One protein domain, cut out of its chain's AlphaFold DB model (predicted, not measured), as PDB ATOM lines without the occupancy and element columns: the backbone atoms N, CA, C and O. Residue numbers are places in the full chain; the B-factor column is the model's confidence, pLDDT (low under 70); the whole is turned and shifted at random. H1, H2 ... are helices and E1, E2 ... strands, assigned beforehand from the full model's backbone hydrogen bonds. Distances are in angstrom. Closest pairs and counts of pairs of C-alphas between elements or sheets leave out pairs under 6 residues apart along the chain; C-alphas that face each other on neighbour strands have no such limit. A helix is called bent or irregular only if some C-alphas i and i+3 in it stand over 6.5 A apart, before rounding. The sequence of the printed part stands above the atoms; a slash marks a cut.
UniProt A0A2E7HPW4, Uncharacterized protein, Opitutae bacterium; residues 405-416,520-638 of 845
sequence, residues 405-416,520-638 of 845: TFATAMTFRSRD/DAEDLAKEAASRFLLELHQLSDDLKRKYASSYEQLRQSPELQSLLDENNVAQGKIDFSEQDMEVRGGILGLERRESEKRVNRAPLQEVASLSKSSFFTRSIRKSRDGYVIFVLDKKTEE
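AT A GLANCE: This is residues 405 to 416 and 520 to 638 of the 845 residues of an uncharacterized protein of Opitutae bacterium (UniProt A0A2E7HPW4). What is the main picture? A strongly twisted sheet of four strands has the long helix H1 over one face through residues 521 to 536, while the rest of H1 runs on beyond the sheet, where H3 folds back near it. H4 sits by edge strand E2, and H5 lies far out from the middle. What is it made of? The 131 printed residues hold six named helices and four named strands, in the order E1 H1 H2 H3 E2 H4 H5 H6 E3 E4, of mixed class; the antiparallel sheet runs E2 E1 E4 E3. The whole is compact, with a radius of gyration of the C-alphas of 14.6 A and spans of 42 by 39 by 22 A.

HOW THE PARTS SIT: How do the strands pair? E1, residues 405 to 413, is antiparallel to E2, residues 570 to 576, with N 409 and O 572 at 2.8 A, and to E4, residues 626 to 635, with N 410 and O 629 at 2.8 A. E3, residues 621 to 623, forms a hairpin with E4, N 621 and O 628 being 2.8 A apart. How does H1 stand? H1, residues 520 to 546, is on the sheet at a height of 9.6 A, in two layers, a helix on one face of a sheet; it runs along the strands, at 2 degrees to E4 on the local plane, and its closest C-alphas to E4 are those of Lys 526 and Tyr 627, 6.2 A apart. H3, residues 558 to 566, is close but not clearly touching H1, at a shallow tilt of 10 degrees, opposite ways, the closest C-alphas being those of Leu 536 and Leu 563, 7.7 A apart. And the other helices? H2, residues 551 to 555, H4, residues 581 to 587, and H6, residues 605 to 608, only graze the sheet; H5, residues 594 to 597, is not on it and is apart from H4 and H6. In H2, H3 and H4 every O i to N i+4 pair is within hydrogen-bond range, in H1 21 of 23; H5 and H6 are too short for one.

IN THESE COORDINATES: Where do the elements begin and end? E1 begins at C-alpha 405, (30.900, 26.337, 55.339), and E4 ends at C-alpha 635, (30.898, 22.374, 57.960). How long are they? H1 measures 38.8 A, E4 26.3 A, E1 23.6 A, E2 19.6 A and H3 12.1 A. Is H1 straight? It has a kink of 34 degrees near residue 539 and is irregular, but only just: C-alphas 538 and 541 are 6.6 A apart.

THE WHOLE: How large is it? The two C-alphas farthest apart, those of Asp 520 and Glu 638, are 44.7 A apart. Where is the cut? Residues 417 to 519 are not printed, and C-alphas 416 and 520 are 11.6 A apart. Which link is long, and is confidence low anywhere? The link from H6 to E3, residues 609 to 620, is long; no printed residue is under 70, and the mean pLDDT of the printed part is 87.5.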
ATOM      1  N   THR A 405      31.555  27.193  56.333       91.25
ATOM      2  CA  THR A 405      30.900  26.337  55.339       91.25
ATOM      3  C   THR A 405      31.856  26.079  54.179       91.25
ATOM      4  O   THR A 405      32.342  27.014  53.547       91.25
ATOM      5  N   PHE A 406      32.107  24.803  53.887       91.81
ATOM      6  CA  PHE A 406      32.870  24.354  52.723       91.81
ATOM      7  C   PHE A 406      31.901  23.778  51.694       91.81
ATOM      8  O   PHE A 406      31.100  22.898  52.023       91.81
ATOM      9  N   ALA A 407      31.976  24.248  50.453       91.69
ATOM     10  CA  ALA A 407      31.124  23.791  49.364       91.69
ATOM     11  C   ALA A 407      31.876  23.778  48.027       91.69
ATOM     12  O   ALA A 407      32.823  24.532  47.810       91.69
ATOM     13  N   THR A 408      31.404  22.962  47.093       92.06
ATOM     14  CA  THR A 408      31.834  22.974  45.699       92.06
ATOM     15  C   THR A 408      30.793  23.727  44.869       92.06
ATOM     16  O   THR A 408      29.623  23.342  44.818       92.06
ATOM     17  N   ALA A 409      31.223  24.804  44.218       91.50
ATOM     18  CA  ALA A 409      30.491  25.511  43.180       91.50
ATOM     19  C   ALA A 409      30.559  24.715  41.867       91.50
ATOM     20  O   ALA A 409      31.647  24.418  41.370       91.50
ATOM     21  N   MET A 410      29.394  24.375  41.330       91.81
ATOM     22  CA  MET A 410      29.186  23.646  40.083       91.81
ATOM     23  C   MET A 410      28.754  24.659  39.020       91.81
ATOM     24  O   MET A 410      27.593  25.074  39.004       91.81
ATOM     25  N   THR A 411      29.697  25.112  38.192       91.12
ATOM     26  CA  THR A 411      29.504  26.228  37.256       91.12
ATOM     27  C   THR A 411      29.328  25.743  35.817       91.12
ATOM     28  O   THR A 411      30.221  25.132  35.235       91.12
ATOM     29  N   PHE A 412      28.194  26.106  35.228       91.69
ATOM     30  CA  PHE A 412      27.851  25.970  33.815       91.69
ATOM     31  C   PHE A 412      28.186  27.293  33.133       91.69
ATOM     32  O   PHE A 412      27.470  28.282  33.312       91.69
ATOM     33  N   ARG A 413      29.316  27.355  32.423       89.44
ATOM     34  CA  ARG A 413      29.796  28.617  31.851       89.44
ATOM     35  C   ARG A 413      29.148  28.859  30.497       89.44
ATOM     36  O   ARG A 413      29.250  28.003  29.625       89.44
ATOM     37  N   SER A 414      28.583  30.044  30.268       88.50
ATOM     38  CA  SER A 414      27.950  30.379  28.979       88.50
ATOM     39  C   SER A 414      28.929  30.238  27.806       88.50
ATOM     40  O   SER A 414      28.561  29.761  26.738       88.50
ATOM     41  N   ARG A 415      30.219  30.535  28.035       85.69
ATOM     42  CA  ARG A 415      31.295  30.370  27.040       85.69
ATOM     43  C   ARG A 415      31.408  28.947  26.468       85.69
ATOM     44  O   ARG A 415      31.841  28.798  25.332       85.69
ATOM     45  N   ASP A 416      31.039  27.924  27.241       85.12
ATOM     46  CA  ASP A 416      31.177  26.516  26.847       85.12
ATOM     47  C   ASP A 416      30.044  26.085  25.883       85.12
ATOM     48  O   ASP A 416      30.143  25.047  25.230       85.12
ATOM     49  N   ASP A 520      21.846  33.104  23.370       87.06
ATOM     50  CA  ASP A 520      21.458  31.708  23.162       87.06
ATOM     51  C   ASP A 520      22.382  30.762  23.962       87.06
ATOM     52  O   ASP A 520      21.918  29.776  24.538       87.06
ATOM     53  N   ALA A 521      23.670  31.096  24.106       87.88
ATOM     54  CA  ALA A 521      24.608  30.372  24.964       87.88
ATOM     55  C   ALA A 521      24.313  30.535  26.472       87.88
ATOM     56  O   ALA A 521      24.479  29.574  27.230       87.88
ATOM     57  N   GLU A 522      23.838  31.703  26.927       88.31
ATOM     58  CA  GLU A 522      23.321  31.874  28.295       88.31
ATOM     59  C   GLU A 522      22.080  31.004  28.551       88.31
ATOM     60  O   GLU A 522      22.009  30.337  29.588       88.31
ATOM     61  N   ASP A 523      21.110  30.977  27.631       88.38
ATOM     62  CA  ASP A 523      19.905  30.154  27.786       88.38
ATOM     63  C   ASP A 523      20.230  28.645  27.725       88.38
ATOM     64  O   ASP A 523      19.707  27.877  28.536       88.38
ATOM     65  N   LEU A 524      21.177  28.206  26.886       89.44
ATOM     66  CA  LEU A 524      21.671  26.820  26.890       89.44
ATOM     67  C   LEU A 524      22.386  26.447  28.202       89.44
ATOM     68  O   LEU A 524      22.135  25.370  28.752       89.44
ATOM     69  N   ALA A 525      23.223  27.333  28.755       89.69
ATOM     70  CA  ALA A 525      23.881  27.109  30.046       89.69
ATOM     71  C   ALA A 525      22.868  27.002  31.201       89.69
ATOM     72  O   ALA A 525      23.015  26.172  32.104       89.69
ATOM     73  N   LYS A 526      21.804  27.804  31.152       91.62
ATOM     74  CA  LYS A 526      20.675  27.780  32.090       91.62
ATOM     75  C   LYS A 526      19.863  26.490  31.985       91.62
ATOM     76  O   LYS A 526      19.491  25.925  33.017       91.62
ATOM     77  N   GLU A 527      19.597  26.002  30.774       90.81
ATOM     78  CA  GLU A 527      18.939  24.710  30.555       90.81
ATOM     79  C   GLU A 527      19.796  23.541  31.052       90.81
ATOM     80  O   GLU A 527      19.276  22.656  31.731       90.81
ATOM     81  N   ALA A 528      21.104  23.554  30.778       89.62
ATOM     82  CA  ALA A 528      22.042  22.544  31.268       89.62
ATOM     83  C   ALA A 528      22.088  22.511  32.805       89.62
ATOM     84  O   ALA A 528      21.888  21.453  33.403       89.62
ATOM     85  N   ALA A 529      22.226  23.673  33.453       90.94
ATOM     86  CA  ALA A 529      22.168  23.784  34.910       90.94
ATOM     87  C   ALA A 529      20.813  23.313  35.481       90.94
ATOM     88  O   ALA A 529      20.768  22.659  36.523       90.94
ATOM     89  N   SER A 530      19.703  23.600  34.790       91.19
ATOM     90  CA  SER A 530      18.360  23.151  35.194       91.19
ATOM     91  C   SER A 530      18.204  21.636  35.103       91.19
ATOM     92  O   SER A 530      17.638  21.023  36.009       91.19
ATOM     93  N   ARG A 531      18.732  21.025  34.038       90.62
ATOM     94  CA  ARG A 531      18.743  19.574  33.837       90.62
ATOM     95  C   ARG A 531      19.558  18.879  34.927       90.62
ATOM     96  O   ARG A 531      19.013  18.028  35.626       90.62
ATOM     97  N   PHE A 532      20.789  19.332  35.163       92.19
ATOM     98  CA  PHE A 532      21.648  18.811  36.226       92.19
ATOM     99  C   PHE A 532      21.008  18.934  37.618       92.19
ATOM    100  O   PHE A 532      21.067  17.994  38.407       92.19
ATOM    101  N   LEU A 533      20.339  20.052  37.934       91.69
ATOM    102  CA  LEU A 533      19.643  20.215  39.219       91.69
ATOM    103  C   LEU A 533      18.509  19.193  39.397       91.69
ATOM    104  O   LEU A 533      18.313  18.679  40.501       91.69
ATOM    105  N   LEU A 534      17.771  18.880  38.327       90.88
ATOM    106  CA  LEU A 534      16.712  17.867  38.343       90.88
ATOM    107  C   LEU A 534      17.279  16.450  38.507       90.88
ATOM    108  O   LEU A 534      16.748  15.682  39.307       90.88
ATOM    109  N   GLU A 535      18.362  16.115  37.805       90.75
ATOM    110  CA  GLU A 535      19.055  14.824  37.932       90.75
ATOM    111  C   GLU A 535      19.639  14.644  39.343       90.75
ATOM    112  O   GLU A 535      19.399  13.626  39.995       90.75
ATOM    113  N   LEU A 536      20.299  15.676  39.881       90.25
ATOM    114  CA  LEU A 536      20.817  15.712  41.251       90.25
ATOM    115  C   LEU A 536      19.697  15.550  42.293       90.25
ATOM    116  O   LEU A 536      19.874  14.851  43.293       90.25
ATOM    117  N   HIS A 537      18.523  16.148  42.058       89.56
ATOM    118  CA  HIS A 537      17.356  15.982  42.926       89.56
ATOM    119  C   HIS A 537      16.775  14.560  42.863       89.56
ATOM    120  O   HIS A 537      16.346  14.038  43.892       89.56
ATOM    121  N   GLN A 538      16.753  13.917  41.693       89.56
ATOM    122  CA  GLN A 538      16.305  12.524  41.562       89.56
ATOM    123  C   GLN A 538      17.276  11.562  42.262       89.56
ATOM    124  O   GLN A 538      16.848  10.716  43.046       89.56
ATOM    125  N   LEU A 539      18.582  11.747  42.056       89.12
ATOM    126  CA  LEU A 539      19.638  10.920  42.644       89.12
ATOM    127  C   LEU A 539      19.771  11.107  44.171       89.12
ATOM    128  O   LEU A 539      20.129  10.175  44.895       89.12
ATOM    129  N   SER A 540      19.458  12.305  44.676       86.50
ATOM    130  CA  SER A 540      19.590  12.704  46.085       86.50
ATOM    131  C   SER A 540      18.961  11.724  47.079       86.50
ATOM    132  O   SER A 540      19.568  11.421  48.106       86.50
ATOM    133  N   ASP A 541      17.747  11.241  46.815       85.50
ATOM    134  CA  ASP A 541      17.013  10.444  47.804       85.50
ATOM    135  C   ASP A 541      17.514   8.996  47.880       85.50
ATOM    136  O   ASP A 541      17.560   8.420  48.970       85.50
ATOM    137  N   ASP A 542      17.995   8.439  46.767       86.75
ATOM    138  CA  ASP A 542      18.647   7.129  46.760       86.75
ATOM    139  C   ASP A 542      20.065   7.197  47.348       86.75
ATOM    140  O   ASP A 542      20.439   6.325  48.137       86.75
ATOM    141  N   LEU A 543      20.814   8.281  47.102       86.06
ATOM    142  CA  LEU A 543      22.089   8.546  47.782       86.06
ATOM    143  C   LEU A 543      21.923   8.645  49.305       86.06
ATOM    144  O   LEU A 543      22.673   8.006  50.046       86.06
ATOM    145  N   LYS A 544      20.916   9.383  49.794       85.12
ATOM    146  CA  LYS A 544      20.616   9.486  51.236       85.12
ATOM    147  C   LYS A 544      20.262   8.135  51.854       85.12
ATOM    148  O   LYS A 544      20.676   7.862  52.977       85.12
ATOM    149  N   ARG A 545      19.516   7.284  51.141       84.19
ATOM    150  CA  ARG A 545      19.185   5.920  51.595       84.19
ATOM    151  C   ARG A 545      20.416   5.016  51.639       84.19
ATOM    152  O   ARG A 545      20.567   4.255  52.591       84.19
ATOM    153  N   LYS A 546      21.285   5.098  50.630       86.88
ATOM    154  CA  LYS A 546      22.470   4.241  50.485       86.88
ATOM    155  C   LYS A 546      23.615   4.623  51.432       86.88
ATOM    156  O   LYS A 546      24.309   3.735  51.919       86.88
ATOM    157  N   TYR A 547      23.782   5.914  51.726       86.44
ATOM    158  CA  TYR A 547      24.900   6.469  52.506       86.44
ATOM    159  C   TYR A 547      24.461   7.147  53.819       86.44
ATOM    160  O   TYR A 547      25.121   8.063  54.308       86.44
ATOM    161  N   ALA A 548      23.355   6.691  54.418       77.62
ATOM    162  CA  ALA A 548      22.745   7.297  55.609       77.62
ATOM    163  C   ALA A 548      23.684   7.445  56.830       77.62
ATOM    164  O   ALA A 548      23.436   8.278  57.698       77.62
ATOM    165  N   SER A 549      24.751   6.643  56.912       75.94
ATOM    166  CA  SER A 549      25.713   6.622  58.022       75.94
ATOM    167  C   SER A 549      26.818   7.682  57.943       75.94
ATOM    168  O   SER A 549      27.384   8.022  58.980       75.94
ATOM    169  N   SER A 550      27.165   8.200  56.757       84.62
ATOM    170  CA  SER A 550      28.210   9.224  56.616       84.62
ATOM    171  C   SER A 550      28.026  10.088  55.371       84.62
ATOM    172  O   SER A 550      28.018   9.603  54.240       84.62
ATOM    173  N   TYR A 551      27.977  11.405  55.590       85.50
ATOM    174  CA  TYR A 551      27.900  12.384  54.509       85.50
ATOM    175  C   TYR A 551      29.155  12.394  53.617       85.50
ATOM    176  O   TYR A 551      29.055  12.604  52.411       85.50
ATOM    177  N   GLU A 552      30.333  12.102  54.172       84.50
ATOM    178  CA  GLU A 552      31.584  12.064  53.403       84.50
ATOM    179  C   GLU A 552      31.574  10.926  52.373       84.50
ATOM    180  O   GLU A 552      32.002  11.112  51.234       84.50
ATOM    181  N   GLN A 553      30.995   9.774  52.736       84.81
ATOM    182  CA  GLN A 553      30.804   8.643  51.823       84.81
ATOM    183  C   GLN A 553      29.776   8.962  50.729       84.81
ATOM    184  O   GLN A 553      29.959   8.551  49.586       84.81
ATOM    185  N   LEU A 554      28.734   9.740  51.049       87.12
ATOM    186  CA  LEU A 554      27.777  10.251  50.066       87.12
ATOM    187  C   LEU A 554      28.465  11.201  49.074       87.12
ATOM    188  O   LEU A 554      28.320  11.049  47.862       87.12
ATOM    189  N   ARG A 555      29.259  12.159  49.568       85.19
ATOM    190  CA  ARG A 555      29.945  13.162  48.736       85.19
ATOM    191  C   ARG A 555      31.019  12.559  47.821       85.19
ATOM    192  O   ARG A 555      31.274  13.114  46.752       85.19
ATOM    193  N   GLN A 556      31.612  11.434  48.227       86.62
ATOM    194  CA  GLN A 556      32.577  10.638  47.458       86.62
ATOM    195  C   GLN A 556      31.937   9.453  46.703       86.62
ATOM    196  O   GLN A 556      32.659   8.599  46.191       86.62
ATOM    197  N   SER A 557      30.603   9.370  46.640       88.06
ATOM    198  CA  SER A 557      29.915   8.270  45.956       88.06
ATOM    199  C   SER A 557      30.219   8.249  44.448       88.06
ATOM    200  O   SER A 557      30.288   9.313  43.822       88.06
ATOM    201  N   PRO A 558      30.393   7.058  43.841       87.12
ATOM    202  CA  PRO A 558      30.672   6.951  42.413       87.12
ATOM    203  C   PRO A 558      29.505   7.471  41.568       87.12
ATOM    204  O   PRO A 558      29.747   8.062  40.526       87.12
ATOM    205  N   GLU A 559      28.256   7.338  42.026       88.94
ATOM    206  CA  GLU A 559      27.086   7.859  41.311       88.94
ATOM    207  C   GLU A 559      27.099   9.390  41.212       88.94
ATOM    208  O   GLU A 559      26.784   9.942  40.159       88.94
ATOM    209  N   LEU A 560      27.500  10.086  42.284       85.75
ATOM    210  CA  LEU A 560      27.635  11.543  42.260       85.75
ATOM    211  C   LEU A 560      28.827  11.987  41.400       85.75
ATOM    212  O   LEU A 560      28.756  13.042  40.777       85.75
ATOM    213  N   GLN A 561      29.906  11.201  41.344       84.94
ATOM    214  CA  GLN A 561      31.040  11.471  40.451       84.94
ATOM    215  C   GLN A 561      30.645  11.290  38.980       84.94
ATOM    216  O   GLN A 561      30.852  12.211  38.195       84.94
ATOM    217  N   SER A 562      29.973  10.190  38.621       86.12
ATOM    218  CA  SER A 562      29.474   9.971  37.257       86.12
ATOM    219  C   SER A 562      28.532  11.086  36.794       86.12
ATOM    220  O   SER A 562      28.702  11.587  35.690       86.12
ATOM    221  N   LEU A 563      27.619  11.559  37.653       86.06
ATOM    222  CA  LEU A 563      26.733  12.686  37.329       86.06
ATOM    223  C   LEU A 563      27.505  13.981  36.996       86.06
ATOM    224  O   LEU A 563      27.086  14.755  36.130       86.06
ATOM    225  N   LEU A 564      28.615  14.233  37.698       84.50
ATOM    226  CA  LEU A 564      29.469  15.407  37.487       84.50
ATOM    227  C   LEU A 564      30.296  15.297  36.199       84.50
ATOM    228  O   LEU A 564      30.443  16.296  35.493       84.50
ATOM    229  N   ASP A 565      30.793  14.097  35.894       82.00
ATOM    230  CA  ASP A 565      31.560  13.811  34.680       82.00
ATOM    231  C   ASP A 565      30.666  13.855  33.424       82.00
ATOM    232  O   ASP A 565      31.050  14.439  32.410       82.00
ATOM    233  N   GLU A 566      29.443  13.312  33.494       84.25
ATOM    234  CA  GLU A 566      28.464  13.298  32.391       84.25
ATOM    235  C   GLU A 566      28.000  14.703  31.977       84.25
ATOM    236  O   GLU A 566      27.777  14.959  30.793       84.25
ATOM    237  N   ASN A 567      27.885  15.629  32.933       80.88
ATOM    238  CA  ASN A 567      27.406  16.994  32.696       80.88
ATOM    239  C   ASN A 567      28.532  18.013  32.387       80.88
ATOM    240  O   ASN A 567      28.240  19.196  32.211       80.88
ATOM    241  N   ASN A 568      29.801  17.578  32.305       76.38
ATOM    242  CA  ASN A 568      30.983  18.396  31.964       76.38
ATOM    243  C   ASN A 568      31.088  19.723  32.755       76.38
ATOM    244  O   ASN A 568      31.338  20.794  32.197       76.38
ATOM    245  N   VAL A 569      30.844  19.668  34.070       82.06
ATOM    246  CA  VAL A 569      30.654  20.866  34.906       82.06
ATOM    247  C   VAL A 569      31.977  21.409  35.452       82.06
ATOM    248  O   VAL A 569      32.775  20.666  36.029       82.06
ATOM    249  N   ALA A 570      32.200  22.726  35.368       85.81
ATOM    250  CA  ALA A 570      33.381  23.352  35.957       85.81
ATOM    251  C   ALA A 570      33.250  23.445  37.490       85.81
ATOM    252  O   ALA A 570      32.408  24.179  38.008       85.81
ATOM    253  N   GLN A 571      34.103  22.722  38.219       87.75
ATOM    254  CA  GLN A 571      34.071  22.653  39.686       87.75
ATOM    255  C   GLN A 571      35.024  23.674  40.329       87.75
ATOM    256  O   GLN A 571      36.207  23.728  39.988       87.75
ATOM    257  N   GLY A 572      34.539  24.444  41.306       87.69
ATOM    258  CA  GLY A 572      35.350  25.347  42.131       87.69
ATOM    259  C   GLY A 572      35.084  25.135  43.620       87.69
ATOM    260  O   GLY A 572      33.943  25.226  44.057       87.69
ATOM    261  N   LYS A 573      36.117  24.860  44.421       91.31
ATOM    262  CA  LYS A 573      35.966  24.747  45.883       91.31
ATOM    263  C   LYS A 573      35.886  26.131  46.519       91.31
ATOM    264  O   LYS A 573      36.675  27.006  46.169       91.31
ATOM    265  N   ILE A 574      34.961  26.300  47.457       91.50
ATOM    266  CA  ILE A 574      34.744  27.537  48.205       91.50
ATOM    267  C   ILE A 574      34.670  27.255  49.705       91.50
ATOM    268  O   ILE A 574      34.174  26.216  50.145       91.50
ATOM    269  N   ASP A 575      35.157  28.210  50.487       90.75
ATOM    270  CA  ASP A 575      35.151  28.188  51.942       90.75
ATOM    271  C   ASP A 575      34.874  29.603  52.473       90.75
ATOM    272  O   ASP A 575      35.449  30.584  51.986       90.75
ATOM    273  N   PHE A 576      33.953  29.726  53.425       90.81
ATOM    274  CA  PHE A 576      33.524  31.024  53.952       90.81
ATOM    275  C   PHE A 576      32.937  30.905  55.365       90.81
ATOM    276  O   PHE A 576      32.275  29.910  55.682       90.81
ATOM    277  N   SER A 577      33.176  31.920  56.196       89.06
ATOM    278  CA  SER A 577      32.409  32.199  57.419       89.06
ATOM    279  C   SER A 577      31.158  33.038  57.108       89.06
ATOM    280  O   SER A 577      30.943  33.449  55.965       89.06
ATOM    281  N   GLU A 578      30.329  33.327  58.115       84.94
ATOM    282  CA  GLU A 578      29.195  34.253  57.962       84.94
ATOM    283  C   GLU A 578      29.644  35.674  57.576       84.94
ATOM    284  O   GLU A 578      29.047  36.286  56.689       84.94
ATOM    285  N   GLN A 579      30.759  36.148  58.139       82.31
ATOM    286  CA  GLN A 579      31.339  37.464  57.842       82.31
ATOM    287  C   GLN A 579      31.895  37.547  56.403       82.31
ATOM    288  O   GLN A 579      31.781  38.577  55.742       82.31
ATOM    289  N   ASP A 580      32.423  36.441  55.863       84.75
ATOM    290  CA  ASP A 580      33.023  36.390  54.518       84.75
ATOM    291  C   ASP A 580      32.002  36.340  53.361       84.75
ATOM    292  O   ASP A 580      32.396  36.402  52.187       84.75
ATOM    293  N   MET A 581      30.702  36.161  53.641       87.56
ATOM    294  CA  MET A 581      29.706  35.812  52.615       87.56
ATOM    295  C   MET A 581      29.603  36.829  51.473       87.56
ATOM    296  O   MET A 581      29.400  36.433  50.321       87.56
ATOM    297  N   GLU A 582      29.732  38.128  51.757       84.69
ATOM    298  CA  GLU A 582      29.664  39.160  50.719       84.69
ATOM    299  C   GLU A 582      30.919  39.170  49.840       84.69
ATOM    300  O   GLU A 582      30.806  39.137  48.614       84.69
ATOM    301  N   VAL A 583      32.109  39.119  50.452       86.62
ATOM    302  CA  VAL A 583      33.402  39.108  49.745       86.62
ATOM    303  C   VAL A 583      33.513  37.874  48.849       86.62
ATOM    304  O   VAL A 583      33.812  37.978  47.658       86.62
ATOM    305  N   ARG A 584      33.205  36.690  49.388       87.38
ATOM    306  CA  ARG A 584      33.247  35.427  48.636       87.38
ATOM    307  C   ARG A 584      32.155  35.363  47.567       87.38
ATOM    308  O   ARG A 584      32.420  34.871  46.471       87.38
ATOM    309  N   GLY A 585      30.969  35.915  47.833       86.31
ATOM    310  CA  GLY A 585      29.913  36.069  46.831       86.31
ATOM    311  C   GLY A 585      30.322  36.984  45.670       86.31
ATOM    312  O   GLY A 585      30.045  36.659  44.515       86.31
ATOM    313  N   GLY A 586      31.039  38.074  45.964       85.62
ATOM    314  CA  GLY A 586      31.607  38.996  44.977       85.62
ATOM    315  C   GLY A 586      32.705  38.363  44.117       85.62
ATOM    316  O   GLY A 586      32.665  38.494  42.896       85.62
ATOM    317  N   ILE A 587      33.625  37.599  44.718       86.56
ATOM    318  CA  ILE A 587      34.673  36.848  43.991       86.56
ATOM    319  C   ILE A 587      34.060  35.832  43.010       86.56
ATOM    320  O   ILE A 587      34.556  35.661  41.898       86.56
ATOM    321  N   LEU A 588      32.956  35.188  43.397       84.81
ATOM    322  CA  LEU A 588      32.183  34.271  42.549       84.81
ATOM    323  C   LEU A 588      31.254  34.993  41.552       84.81
ATOM    324  O   LEU A 588      30.552  34.335  40.779       84.81
ATOM    325  N   GLY A 589      31.211  36.329  41.577       86.75
ATOM    326  CA  GLY A 589      30.380  37.159  40.708       86.75
ATOM    327  C   GLY A 589      28.879  36.892  40.835       86.75
ATOM    328  O   GLY A 589      28.184  36.987  39.828       86.75
ATOM    329  N   LEU A 590      28.386  36.488  42.013       89.69
ATOM    330  CA  LEU A 590      26.991  36.074  42.214       89.69
ATOM    331  C   LEU A 590      26.026  37.265  42.213       89.69
ATOM    332  O   LEU A 590      26.151  38.186  43.021       89.69
ATOM    333  N   GLU A 591      24.993  37.201  41.377       88.50
ATOM    334  CA  GLU A 591      23.932  38.210  41.358       88.50
ATOM    335  C   GLU A 591      22.950  38.024  42.534       88.50
ATOM    336  O   GLU A 591      22.427  36.927  42.770       88.50
ATOM    337  N   ARG A 592      22.647  39.114  43.260       86.50
ATOM    338  CA  ARG A 592      21.565  39.147  44.265       86.50
ATOM    339  C   ARG A 592      20.204  39.082  43.570       86.50
ATOM    340  O   ARG A 592      19.915  39.902  42.695       86.50
ATOM    341  N   ARG A 593      19.328  38.176  44.009       85.81
ATOM    342  CA  ARG A 593      17.932  38.105  43.540       85.81
ATOM    343  C   ARG A 593      17.130  39.313  44.030       85.81
ATOM    344  O   ARG A 593      17.437  39.888  45.068       85.81
ATOM    345  N   GLU A 594      16.033  39.649  43.353       81.69
ATOM    346  CA  GLU A 594      15.135  40.738  43.785       81.69
ATOM    347  C   GLU A 594      14.590  40.554  45.213       81.69
ATOM    348  O   GLU A 594      14.459  41.517  45.962       81.69
ATOM    349  N   SER A 595      14.334  39.312  45.636       82.19
ATOM    350  CA  SER A 595      13.965  38.991  47.020       82.19
ATOM    351  C   SER A 595      15.097  39.231  48.026       82.19
ATOM    352  O   SER A 595      14.830  39.551  49.178       82.19
ATOM    353  N   GLU A 596      16.354  39.098  47.607       84.06
ATOM    354  CA  GLU A 596      17.539  39.275  48.455       84.06
ATOM    355  C   GLU A 596      17.934  40.745  48.555       84.06
ATOM    356  O   GLU A 596      18.247  41.207  49.647       84.06
ATOM    357  N   LYS A 597      17.812  41.507  47.458       84.62
ATOM    358  CA  LYS A 597      17.947  42.974  47.463       84.62
ATOM    359  C   LYS A 597      16.953  43.622  48.433       84.62
ATOM    360  O   LYS A 597      17.341  44.471  49.223       84.62
ATOM    361  N   ARG A 598      15.686  43.179  48.427       84.12
ATOM    362  CA  ARG A 598      14.619  43.707  49.305       84.12
ATOM    363  C   ARG A 598      14.816  43.425  50.797       84.12
ATOM    364  O   ARG A 598      14.241  44.138  51.609       84.12
ATOM    365  N   VAL A 599      15.567  42.382  51.153       84.31
ATOM    366  CA  VAL A 599      15.768  41.928  52.549       84.31
ATOM    367  C   VAL A 599      17.249  42.049  52.963       84.31
ATOM    368  O   VAL A 599      17.652  41.517  53.987       84.31
ATOM    369  N   ASN A 600      18.067  42.722  52.144       82.94
ATOM    370  CA  ASN A 600      19.526  42.829  52.260       82.94
ATOM    371  C   ASN A 600      20.240  41.509  52.637       82.94
ATOM    372  O   ASN A 600      21.033  41.456  53.571       82.94
ATOM    373  N   ARG A 601      19.937  40.419  51.919       83.62
ATOM    374  CA  ARG A 601      20.545  39.096  52.152       83.62
ATOM    375  C   ARG A 601      21.716  38.830  51.209       83.62
ATOM    376  O   ARG A 601      21.627  39.105  50.011       83.62
ATOM    377  N   ALA A 602      22.788  38.240  51.735       85.81
ATOM    378  CA  ALA A 602      23.949  37.831  50.946       85.81
ATOM    379  C   ALA A 602      23.632  36.597  50.061       85.81
ATOM    380  O   ALA A 602      22.980  35.664  50.539       85.81
ATOM    381  N   PRO A 603      24.125  36.517  48.804       84.00
ATOM    382  CA  PRO A 603      23.846  35.384  47.907       84.00
ATOM    383  C   PRO A 603      24.255  34.008  48.455       84.00
ATOM    384  O   PRO A 603      23.600  33.008  48.162       84.00
ATOM    385  N   LEU A 604      25.323  33.950  49.261       90.75
ATOM    386  CA  LEU A 604      25.819  32.710  49.867       90.75
ATOM    387  C   LEU A 604      25.007  32.243  51.087       90.75
ATOM    388  O   LEU A 604      25.229  31.128  51.551       90.75
ATOM    389  N   GLN A 605      24.012  33.000  51.561       89.19
ATOM    390  CA  GLN A 605      23.201  32.599  52.720       89.19
ATOM    391  C   GLN A 605      22.372  31.324  52.450       89.19
ATOM    392  O   GLN A 605      22.166  30.514  53.353       89.19
ATOM    393  N   GLU A 606      21.964  31.066  51.197       87.88
ATOM    394  CA  GLU A 606      21.363  29.774  50.807       87.88
ATOM    395  C   GLU A 606      22.370  28.622  50.978       87.88
ATOM    396  O   GLU A 606      22.004  27.553  51.462       87.88
ATOM    397  N   VAL A 607      23.648  28.855  50.658       89.44
ATOM    398  CA  VAL A 607      24.742  27.879  50.803       89.44
ATOM    399  C   VAL A 607      25.080  27.661  52.283       89.44
ATOM    400  O   VAL A 607      25.229  26.522  52.723       89.44
ATOM    401  N   ALA A 608      25.093  28.732  53.082       88.69
ATOM    402  CA  ALA A 608      25.224  28.672  54.537       88.69
ATOM    403  C   ALA A 608      24.080  27.880  55.193       88.69
ATOM    404  O   ALA A 608      24.296  27.204  56.194       88.69
ATOM    405  N   SER A 609      22.873  27.889  54.615       88.50
ATOM    406  CA  SER A 609      21.725  27.119  55.119       88.50
ATOM    407  C   SER A 609      21.777  25.611  54.809       88.50
ATOM    408  O   SER A 609      20.960  24.848  55.330       88.50
ATOM    409  N   LEU A 610      22.729  25.151  53.983       89.50
ATOM    410  CA  LEU A 610      22.840  23.737  53.618       89.50
ATOM    411  C   LEU A 610      23.195  22.858  54.826       89.50
ATOM    412  O   LEU A 610      23.842  23.275  55.792       89.50
ATOM    413  N   SER A 611      22.771  21.600  54.755       87.38
ATOM    414  CA  SER A 611      22.923  20.612  55.822       87.38
ATOM    415  C   SER A 611      23.177  19.223  55.235       87.38
ATOM    416  O   SER A 611      23.009  19.009  54.036       87.38
ATOM    417  N   LYS A 612      23.515  18.239  56.077       84.62
ATOM    418  CA  LYS A 612      23.712  16.844  55.636       84.62
ATOM    419  C   LYS A 612      22.447  16.234  54.991       84.62
ATOM    420  O   LYS A 612      22.571  15.318  54.184       84.62
ATOM    421  N   SER A 613      21.244  16.738  55.300       82.50
ATOM    422  CA  SER A 613      19.974  16.298  54.688       82.50
ATOM    423  C   SER A 613      19.554  17.130  53.466       82.50
ATOM    424  O   SER A 613      18.863  16.621  52.579       82.50
ATOM    425  N   SER A 614      20.002  18.385  53.387       86.12
ATOM    426  CA  SER A 614      19.783  19.321  52.278       86.12
ATOM    427  C   SER A 614      21.129  19.842  51.777       86.12
ATOM    428  O   SER A 614      21.534  20.963  52.089       86.12
ATOM    429  N   PHE A 615      21.853  18.982  51.061       89.50
ATOM    430  CA  PHE A 615      23.279  19.158  50.790       89.50
ATOM    431  C   PHE A 615      23.602  19.882  49.475       89.50
ATOM    432  O   PHE A 615      24.765  19.969  49.100       89.50
ATOM    433  N   PHE A 616      22.605  20.404  48.764       91.50
ATOM    434  CA  PHE A 616      22.795  21.207  47.556       91.50
ATOM    435  C   PHE A 616      21.748  22.324  47.476       91.50
ATOM    436  O   PHE A 616      20.668  22.212  48.067       91.50
ATOM    437  N   THR A 617      22.060  23.414  46.771       91.06
ATOM    438  CA  THR A 617      21.130  24.542  46.598       91.06
ATOM    439  C   THR A 617      19.900  24.121  45.806       91.06
ATOM    440  O   THR A 617      20.002  23.466  44.771       91.06
ATOM    441  N   ARG A 618      18.714  24.545  46.256       86.06
ATOM    442  CA  ARG A 618      17.430  24.170  45.627       86.06
ATOM    443  C   ARG A 618      17.182  24.882  44.300       86.06
ATOM    444  O   ARG A 618      16.163  24.660  43.655       86.06
ATOM    445  N   SER A 619      18.062  25.811  43.954       88.06
ATOM    446  CA  SER A 619      17.869  26.775  42.894       88.06
ATOM    447  C   SER A 619      19.204  27.150  42.262       88.06
ATOM    448  O   SER A 619      20.247  27.121  42.914       88.06
ATOM    449  N   ILE A 620      19.155  27.522  40.986       90.56
ATOM    450  CA  ILE A 620      20.324  27.926  40.206       90.56
ATOM    451  C   ILE A 620      20.626  29.401  40.491       90.56
ATOM    452  O   ILE A 620      19.714  30.233  40.587       90.56
ATOM    453  N   ARG A 621      21.903  29.740  40.637       88.62
ATOM    454  CA  ARG A 621      22.400  31.106  40.832       88.62
ATOM    455  C   ARG A 621      22.984  31.636  39.529       88.62
ATOM    456  O   ARG A 621      23.679  30.897  38.843       88.62
ATOM    457  N   LYS A 622      22.727  32.904  39.195       89.56
ATOM    458  CA  LYS A 622      23.443  33.579  38.108       89.56
ATOM    459  C   LYS A 622      24.764  34.129  38.650       89.56
ATOM    460  O   LYS A 622      24.802  34.695  39.744       89.56
ATOM    461  N   SER A 623      25.830  33.902  37.899       91.25
ATOM    462  CA  SER A 623      27.185  34.396  38.116       91.25
ATOM    463  C   SER A 623      27.628  35.151  36.861       91.25
ATOM    464  O   SER A 623      27.122  34.879  35.773       91.25
ATOM    465  N   ARG A 624      28.616  36.042  36.980       86.94
ATOM    466  CA  ARG A 624      29.275  36.688  35.829       86.94
ATOM    467  C   ARG A 624      29.708  35.696  34.738       86.94
ATOM    468  O   ARG A 624      29.695  36.036  33.564       86.94
ATOM    469  N   ASP A 625      30.101  34.485  35.127       84.44
ATOM    470  CA  ASP A 625      30.626  33.471  34.210       84.44
ATOM    471  C   ASP A 625      29.545  32.515  33.651       84.44
ATOM    472  O   ASP A 625      29.870  31.684  32.802       84.44
ATOM    473  N   GLY A 626      28.288  32.604  34.113       89.56
ATOM    474  CA  GLY A 626      27.178  31.727  33.714       89.56
ATOM    475  C   GLY A 626      26.252  31.353  34.881       89.56
ATOM    476  O   GLY A 626      25.809  32.213  35.642       89.56
ATOM    477  N   TYR A 627      25.957  30.063  35.048       92.19
ATOM    478  CA  TYR A 627      25.027  29.559  36.066       92.19
ATOM    479  C   TYR A 627      25.706  28.614  37.064       92.19
ATOM    480  O   TYR A 627      26.504  27.768  36.679       92.19
ATOM    481  N   VAL A 628      25.389  28.746  38.355       92.31
ATOM    482  CA  VAL A 628      26.065  28.042  39.459       92.31
ATOM    483  C   VAL A 628      25.065  27.320  40.360       92.31
ATOM    484  O   VAL A 628      24.025  27.869  40.731       92.31
ATOM    485  N   ILE A 629      25.411  26.100  40.760       92.75
ATOM    486  CA  ILE A 629      24.734  25.309  41.798       92.75
ATOM    487  C   ILE A 629      25.779  24.962  42.858       92.75
ATOM    488  O   ILE A 629      26.910  24.638  42.512       92.75
ATOM    489  N   PHE A 630      25.445  25.025  44.145       93.12
ATOM    490  CA  PHE A 630      26.396  24.685  45.207       93.12
ATOM    491  C   PHE A 630      26.063  23.332  45.822       93.12
ATOM    492  O   PHE A 630      24.902  23.053  46.119       93.12
ATOM    493  N   VAL A 631      27.095  22.519  46.046       90.88
ATOM    494  CA  VAL A 631      27.033  21.239  46.759       90.88
ATOM    495  C   VAL A 631      27.892  21.356  48.014       90.88
ATOM    496  O   VAL A 631      29.049  21.752  47.935       90.88
ATOM    497  N   LEU A 632      27.329  21.042  49.175       92.06
ATOM    498  CA  LEU A 632      28.020  21.055  50.461       92.06
ATOM    499  C   LEU A 632      29.157  20.020  50.463       92.06
ATOM    500  O   LEU A 632      28.979  18.900  50.001       92.06
ATOM    501  N   ASP A 633      30.311  20.370  51.025       88.56
ATOM    502  CA  ASP A 633      31.407  19.422  51.251       88.56
ATOM    503  C   ASP A 633      31.505  19.072  52.742       88.56
ATOM    504  O   ASP A 633      31.448  17.901  53.114       88.56
ATOM    505  N   LYS A 634      31.593  20.088  53.611       89.44
ATOM    506  CA  LYS A 634      31.546  19.947  55.077       89.44
ATOM    507  C   LYS A 634      31.194  21.274  55.759       89.44
ATOM    508  O   LYS A 634      31.235  22.335  55.140       89.44
ATOM    509  N   LYS A 635      30.909  21.214  57.058       89.62
ATOM    510  CA  LYS A 635      30.898  22.374  57.960       89.62
ATOM    511  C   LYS A 635      31.862  22.124  59.109       89.62
ATOM    512  O   LYS A 635      31.993  20.974  59.531       89.62
ATOM    513  N   THR A 636      32.517  23.175  59.585       87.31
ATOM    514  CA  THR A 636      33.181  23.183  60.892       87.31
ATOM    515  C   THR A 636      32.305  23.935  61.881       87.31
ATOM    516  O   THR A 636      31.641  24.903  61.509       87.31
ATOM    517  N   GLU A 637      32.275  23.450  63.114       84.38
ATOM    518  CA  GLU A 637      31.703  24.183  64.242       84.38
ATOM    519  C   GLU A 637      32.676  25.292  64.667       84.38
ATOM    520  O   GLU A 637      33.824  25.325  64.212       84.38
ATOM    521  N   GLU A 638      32.185  26.220  65.479       84.38
ATOM    522  CA  GLU A 638      32.997  27.256  66.113       84.38
ATOM    523  C   GLU A 638      34.010  26.613  67.072       84.38
ATOM    524  O   GLU A 638      33.716  25.602  67.718       84.38
TER     525      GLU A 638